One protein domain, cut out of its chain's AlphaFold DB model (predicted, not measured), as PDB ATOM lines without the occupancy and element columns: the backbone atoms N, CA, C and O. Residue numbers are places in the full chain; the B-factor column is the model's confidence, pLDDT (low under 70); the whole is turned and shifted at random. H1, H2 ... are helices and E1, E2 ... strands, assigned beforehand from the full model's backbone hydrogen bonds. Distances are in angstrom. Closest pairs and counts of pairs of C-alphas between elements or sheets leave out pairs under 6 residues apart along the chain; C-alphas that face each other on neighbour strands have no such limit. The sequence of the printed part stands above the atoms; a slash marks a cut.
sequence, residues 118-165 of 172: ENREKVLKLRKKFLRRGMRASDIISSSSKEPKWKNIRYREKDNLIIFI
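Overview. This is residues 118 to 165 of the 172 residues of an uncharacterized protein of Paenibacillus sp. yr247 (UniProt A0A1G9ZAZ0). One helix, H1, stands beside a small two-stranded hairpin of E1 and E2, and between them a long loop, residues 133 to 152, folds back along the helix before it leads into the hairpin. The hairpin's turn sticks out: residues 156 to 161 stand free. The printed part has 48 residues, with one named helix and then two named strands along the chain, and the sheet, in the order E1, E2, is antiparallel. The class is mixed, helices and strands, with under half of the residues in named elements. The whole is compact, with a radius of gyration of the C-alphas of 10.6 A and spans of 31 by 24 by 20 A.

Arrangement. In H1, residues 118 to 132, every O i to N i+4 pair is within hydrogen-bond range. The closest C-alphas of H1 and E2, residues 161 to 164, are those of Val 123 and Ile 162, 7.6 A apart. E1, residues 153 to 156, and E2 are antiparallel neighbours and form a hairpin, with 144 degrees between their directions. The C-alphas of Tyr 155 and Ile 162 face each other at 4.7 A. N 154 and O 163 are within hydrogen-bond range at 2.8 A, as are N 156 and O 161 at 2.9 A.

Along the chain. H1 begins at C-alpha 118 (85.260, 122.853, 112.664) and is 21.3 A long to C-alpha 132 (87.050, 108.864, 96.671). E1 is 10.1 A long from C-alpha 153 to C-alpha 156. E2 is 9.8 A long and ends at C-alpha 164 (74.745, 110.066, 108.641).

Size, cuts and confidence. The two C-alphas farthest apart, those of Ser 144 and Lys 158, are 32.8 A apart. The link from H1 to E1 is long, with 20 residues, and that from E1 to E2 is tight. The printed part has no cut, and no printed residue is under 70 in pLDDT.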
ATOM      1  N   GLU A 118      84.474 124.073 112.497       95.81
ATOM      2  CA  GLU A 118      85.260 122.853 112.664       95.81
ATOM      3  C   GLU A 118      84.477 121.606 112.211       95.81
ATOM      4  O   GLU A 118      84.939 120.809 111.385       95.81
ATOM      5  N   ASN A 119      83.247 121.431 112.701       96.00
ATOM      6  CA  ASN A 119      82.405 120.299 112.325       96.00
ATOM      7  C   ASN A 119      81.924 120.400 110.880       96.00
ATOM      8  O   ASN A 119      81.819 119.380 110.192       96.00
ATOM      9  N   ARG A 120      81.683 121.614 110.383       95.88
ATOM     10  CA  ARG A 120      81.365 121.858 108.975       95.88
ATOM     11  C   ARG A 120      82.486 121.350 108.073       95.88
ATOM     12  O   ARG A 120      82.226 120.587 107.137       95.88
ATOM     13  N   GLU A 121      83.735 121.683 108.383       96.19
ATOM     14  CA  GLU A 121      84.892 121.160 107.663       96.19
ATOM     15  C   GLU A 121      85.003 119.638 107.747       96.19
ATOM     16  O   GLU A 121      85.268 118.989 106.729       96.19
ATOM     17  N   LYS A 122      84.786 119.048 108.931       96.50
ATOM     18  CA  LYS A 122      84.796 117.585 109.108       96.50
ATOM     19  C   LYS A 122      83.778 116.915 108.183       96.50
ATOM     20  O   LYS A 122      84.127 115.959 107.488       96.50
ATOM     21  N   VAL A 123      82.555 117.443 108.091       96.88
ATOM     22  CA  VAL A 123      81.515 116.926 107.185       96.88
ATOM     23  C   VAL A 123      81.930 117.054 105.715       96.88
ATOM     24  O   VAL A 123      81.793 116.096 104.946       96.88
ATOM     25  N   LEU A 124      82.485 118.198 105.303       94.94
ATOM     26  CA  LEU A 124      82.962 118.406 103.931       94.94
ATOM     27  C   LEU A 124      84.106 117.443 103.572       94.94
ATOM     28  O   LEU A 124      84.107 116.849 102.488       94.94
ATOM     29  N   LYS A 125      85.056 117.240 104.493       96.31
ATOM     30  CA  LYS A 125      86.150 116.265 104.358       96.31
ATOM     31  C   LYS A 125      85.594 114.840 104.250       96.31
ATOM     32  O   LYS A 125      86.026 114.098 103.367       96.31
ATOM     33  N   LEU A 126      84.602 114.466 105.062       96.38
ATOM     34  CA  LEU A 126      83.937 113.158 104.984       96.38
ATOM     35  C   LEU A 126      83.243 112.939 103.639       96.38
ATOM     36  O   LEU A 126      83.459 111.903 103.015       96.38
ATOM     37  N   ARG A 127      82.494 113.921 103.127       95.06
ATOM     38  CA  ARG A 127      81.873 113.834 101.794       95.06
ATOM     39  C   ARG A 127      82.911 113.577 100.698       95.06
ATOM     40  O   ARG A 127      82.688 112.728  99.837       95.06
ATOM     41  N   LYS A 128      84.055 114.273 100.736       95.19
ATOM     42  CA  LYS A 128      85.169 114.035  99.800       95.19
ATOM     43  C   LYS A 128      85.735 112.618  99.950       95.19
ATOM     44  O   LYS A 128      85.983 111.960  98.943       95.19
ATOM     45  N   LYS A 129      85.908 112.123 101.183       96.56
ATOM     46  CA  LYS A 129      86.366 110.747 101.452       96.56
ATOM     47  C   LYS A 129      85.389 109.698 100.900       96.56
ATOM     48  O   LYS A 129      85.846 108.755 100.261       96.56
ATOM     49  N   PHE A 130      84.077 109.879 101.079       96.12
ATOM     50  CA  PHE A 130      83.058 109.001 100.486       96.12
ATOM     51  C   PHE A 130      83.173 108.955  98.964       96.12
ATOM     52  O   PHE A 130      83.237 107.867  98.395       96.12
ATOM     53  N   LEU A 131      83.298 110.119  98.318       94.94
ATOM     54  CA  LEU A 131      83.426 110.204  96.865       94.94
ATOM     55  C   LEU A 131      84.665 109.461  96.346       94.94
ATOM     56  O   LEU A 131      84.557 108.702  95.389       94.94
ATOM     57  N   ARG A 132      85.819 109.607  97.013       95.94
ATOM     58  CA  ARG A 132      87.050 108.864  96.671       95.94
ATOM     59  C   ARG A 132      86.898 107.346  96.801       95.94
ATOM     60  O   ARG A 132      87.665 106.608  96.199       95.94
ATOM     61  N   ARG A 133      85.934 106.874  97.595       95.50
ATOM     62  CA  ARG A 133      85.591 105.452  97.753       95.50
ATOM     63  C   ARG A 133      84.414 105.026  96.865       95.50
ATOM     64  O   ARG A 133      83.814 103.990  97.121       95.50
ATOM     65  N   GLY A 134      84.068 105.829  95.857       93.62
ATOM     66  CA  GLY A 134      83.000 105.548  94.895       93.62
ATOM     67  C   GLY A 134      81.595 105.947  95.358       93.62
ATOM     68  O   GLY A 134      80.653 105.848  94.581       93.62
ATOM     69  N   MET A 135      81.425 106.447  96.587       94.75
ATOM     70  CA  MET A 135      80.108 106.790  97.122       94.75
ATOM     71  C   MET A 135      79.745 108.257  96.870       94.75
ATOM     72  O   MET A 135      80.299 109.183  97.471       94.75
ATOM     73  N   ARG A 136      78.731 108.485  96.034       93.88
ATOM     74  CA  ARG A 136      78.120 109.804  95.826       93.88
ATOM     75  C   ARG A 136      77.117 110.094  96.942       93.88
ATOM     76  O   ARG A 136      75.935 109.763  96.844       93.88
ATOM     77  N   ALA A 137      77.595 110.745  97.996       90.44
ATOM     78  CA  ALA A 137      76.810 111.117  99.170       90.44
ATOM     79  C   ALA A 137      76.065 112.459  98.987       90.44
ATOM     80  O   ALA A 137      76.431 113.494  99.551       90.44
ATOM     81  N   SER A 138      75.051 112.455  98.119       84.69
ATOM     82  CA  SER A 138      74.328 113.649  97.647       84.69
ATOM     83  C   SER A 138      73.552 114.398  98.736       84.69
ATOM     84  O   SER A 138      73.419 115.615  98.649       84.69
ATOM     85  N   ASP A 139      73.076 113.701  99.772       85.12
ATOM     86  CA  ASP A 139      72.222 114.283 100.818       85.12
ATOM     87  C   ASP A 139      72.994 114.803 102.046       85.12
ATOM     88  O   ASP A 139      72.388 115.201 103.037       85.12
ATOM     89  N   ILE A 140      74.333 114.835 101.984       90.25
ATOM     90  CA  ILE A 140      75.173 115.390 103.060       90.25
ATOM     91  C   ILE A 140      75.165 116.922 103.047       90.25
ATOM     92  O   ILE A 140      75.144 117.545 104.105       90.25
ATOM     93  N   ILE A 141      75.193 117.536 101.860       91.00
ATOM     94  CA  ILE A 141      75.316 118.989 101.683       91.00
ATOM     95  C   ILE A 141      74.082 119.520 100.957       91.00
ATOM     96  O   ILE A 141      73.601 118.922  99.994       91.00
ATOM     97  N   SER A 142      73.564 120.653 101.414       88.31
ATOM     98  CA  SER A 142      72.511 121.392 100.731       88.31
ATOM     99  C   SER A 142      73.026 121.950  99.405       88.31
ATOM    100  O   SER A 142      74.054 122.622  99.356       88.31
ATOM    101  N   SER A 143      72.320 121.683  98.307       82.81
ATOM    102  CA  SER A 143      72.705 122.200  96.990       82.81
ATOM    103  C   SER A 143      72.600 123.723  96.913       82.81
ATOM    104  O   SER A 143      73.426 124.322  96.218       82.81
ATOM    105  N   SER A 144      71.636 124.310  97.635       85.94
ATOM    106  CA  SER A 144      71.356 125.748  97.673       85.94
ATOM    107  C   SER A 144      72.343 126.503  98.557       85.94
ATOM    108  O   SER A 144      73.073 127.349  98.060       85.94
ATOM    109  N   SER A 145      72.424 126.160  99.845       87.50
ATOM    110  CA  SER A 145      73.258 126.893 100.808       87.50
ATOM    111  C   SER A 145      74.719 126.446 100.840       87.50
ATOM    112  O   SER A 145      75.529 127.098 101.479       87.50
ATOM    113  N   LYS A 146      75.065 125.316 100.204       87.25
ATOM    114  CA  LYS A 146      76.379 124.646 100.330       87.25
ATOM    115  C   LYS A 146      76.748 124.228 101.760       87.25
ATOM    116  O   LYS A 146      77.853 123.736 101.979       87.25
ATOM    117  N   GLU A 147      75.798 124.298 102.687       93.25
ATOM    118  CA  GLU A 147      75.975 123.907 104.083       93.25
ATOM    119  C   GLU A 147      75.622 122.434 104.337       93.25
ATOM    120  O   GLU A 147      74.795 121.860 103.612       93.25
ATOM    121  N   PRO A 148      76.206 121.798 105.370       95.44
ATOM    122  CA  PRO A 148      75.770 120.489 105.833       95.44
ATOM    123  C   PRO A 148      74.271 120.435 106.120       95.44
ATOM    124  O   PRO A 148      73.690 121.326 106.740       95.44
ATOM    125  N   LYS A 149      73.619 119.345 105.709       94.31
ATOM    126  CA  LYS A 149      72.232 119.068 106.089       94.31
ATOM    127  C   LYS A 149      72.196 118.552 107.523       94.31
ATOM    128  O   LYS A 149      71.947 117.371 107.742       94.31
ATOM    129  N   TRP A 150      72.411 119.434 108.500       94.31
ATOM    130  CA  TRP A 150      72.548 119.103 109.927       94.31
ATOM    131  C   TRP A 150      71.441 118.194 110.477       94.31
ATOM    132  O   TRP A 150      71.698 117.332 111.311       94.31
ATOM    133  N   LYS A 151      70.216 118.293 109.945       91.44
ATOM    134  CA  LYS A 151      69.104 117.399 110.306       91.44
ATOM    135  C   LYS A 151      69.374 115.907 110.047       91.44
ATOM    136  O   LYS A 151      68.840 115.083 110.785       91.44
ATOM    137  N   ASN A 152      70.220 115.574 109.071       93.50
ATOM    138  CA  ASN A 152      70.596 114.209 108.681       93.50
ATOM    139  C   ASN A 152      71.938 113.765 109.291       93.50
ATOM    140  O   ASN A 152      72.455 112.706 108.930       93.50
ATOM    141  N   ILE A 153      72.511 114.578 110.182       95.56
ATOM    142  CA  ILE A 153      73.832 114.367 110.769       95.56
ATOM    143  C   ILE A 153      73.688 114.283 112.287       95.56
ATOM    144  O   ILE A 153      72.975 115.071 112.913       95.56
ATOM    145  N   ARG A 154      74.346 113.298 112.880       96.38
ATOM    146  CA  ARG A 154      74.377 113.060 114.321       96.38
ATOM    147  C   ARG A 154      75.804 112.830 114.773       96.38
ATOM    148  O   ARG A 154      76.677 112.546 113.957       96.38
ATOM    149  N   TYR A 155      76.036 112.998 116.059       97.00
ATOM    150  CA  TYR A 155      77.289 112.649 116.695       97.00
ATOM    151  C   TYR A 155      77.092 111.358 117.476       97.00
ATOM    152  O   TYR A 155      76.000 111.076 117.969       97.00
ATOM    153  N   ARG A 156      78.140 110.554 117.555       95.38
ATOM    154  CA  ARG A 156      78.163 109.352 118.366       95.38
ATOM    155  C   ARG A 156      79.392 109.396 119.248       95.38
ATOM    156  O   ARG A 156      80.493 109.095 118.793       95.38
ATOM    157  N   GLU A 157      79.160 109.760 120.498       92.69
ATOM    158  CA  GLU A 157      80.196 110.003 121.499       92.69
ATOM    159  C   GLU A 157      81.098 108.795 121.739       92.69
ATOM    160  O   GLU A 157      82.312 108.933 121.641       92.69
ATOM    161  N   LYS A 158      80.524 107.596 121.910       91.44
ATOM    162  CA  LYS A 158      81.296 106.362 122.151       91.44
ATOM    163  C   LYS A 158      82.386 106.071 121.109       91.44
ATOM    164  O   LYS A 158      83.395 105.469 121.443       91.44
ATOM    165  N   ASP A 159      82.172 106.501 119.863       91.75
ATOM    166  CA  ASP A 159      83.100 106.265 118.753       91.75
ATOM    167  C   ASP A 159      83.844 107.561 118.360       91.75
ATOM    168  O   ASP A 159      84.736 107.534 117.514       91.75
ATOM    169  N   ASN A 160      83.463 108.711 118.934       94.00
ATOM    170  CA  ASN A 160      83.857 110.053 118.501       94.00
ATOM    171  C   ASN A 160      83.637 110.284 116.986       94.00
ATOM    172  O   ASN A 160      84.495 110.818 116.278       94.00
ATOM    173  N   LEU A 161      82.480 109.857 116.457       96.44
ATOM    174  CA  LEU A 161      82.183 109.912 115.017       96.44
ATOM    175  C   LEU A 161      80.967 110.771 114.674       96.44
ATOM    176  O   LEU A 161      79.942 110.771 115.352       96.44
ATOM    177  N   ILE A 162      81.061 111.432 113.519       97.25
ATOM    178  CA  ILE A 162      79.910 111.994 112.808       97.25
ATOM    179  C   ILE A 162      79.199 110.869 112.052       97.25
ATOM    180  O   ILE A 162      79.831 110.166 111.262       97.25
ATOM    181  N   ILE A 163      77.892 110.745 112.254       97.81
ATOM    182  CA  ILE A 163      77.031 109.707 111.691       97.81
ATOM    183  C   ILE A 163      75.978 110.323 110.769       97.81
ATOM    184  O   ILE A 163      75.279 111.266 111.139       97.81
ATOM    185  N   PHE A 164      75.816 109.749 109.580       96.81
ATOM    186  CA  PHE A 164      74.745 110.066 108.641       96.81
ATOM    187  C   PHE A 164      73.564 109.120 108.867       96.81
ATOM    188  O   PHE A 164      73.691 107.904 108.711       96.81
ATOM    189  N   ILE A 165      72.412 109.687 109.234       95.06
ATOM    190  CA  ILE A 165      71.195 108.931 109.586       95.06
ATOM    191  C   ILE A 165      70.187 108.809 108.434       95.06
ATOM    192  O   ILE A 165      69.223 108.049 108.535       95.06
TER     193      ILE A 165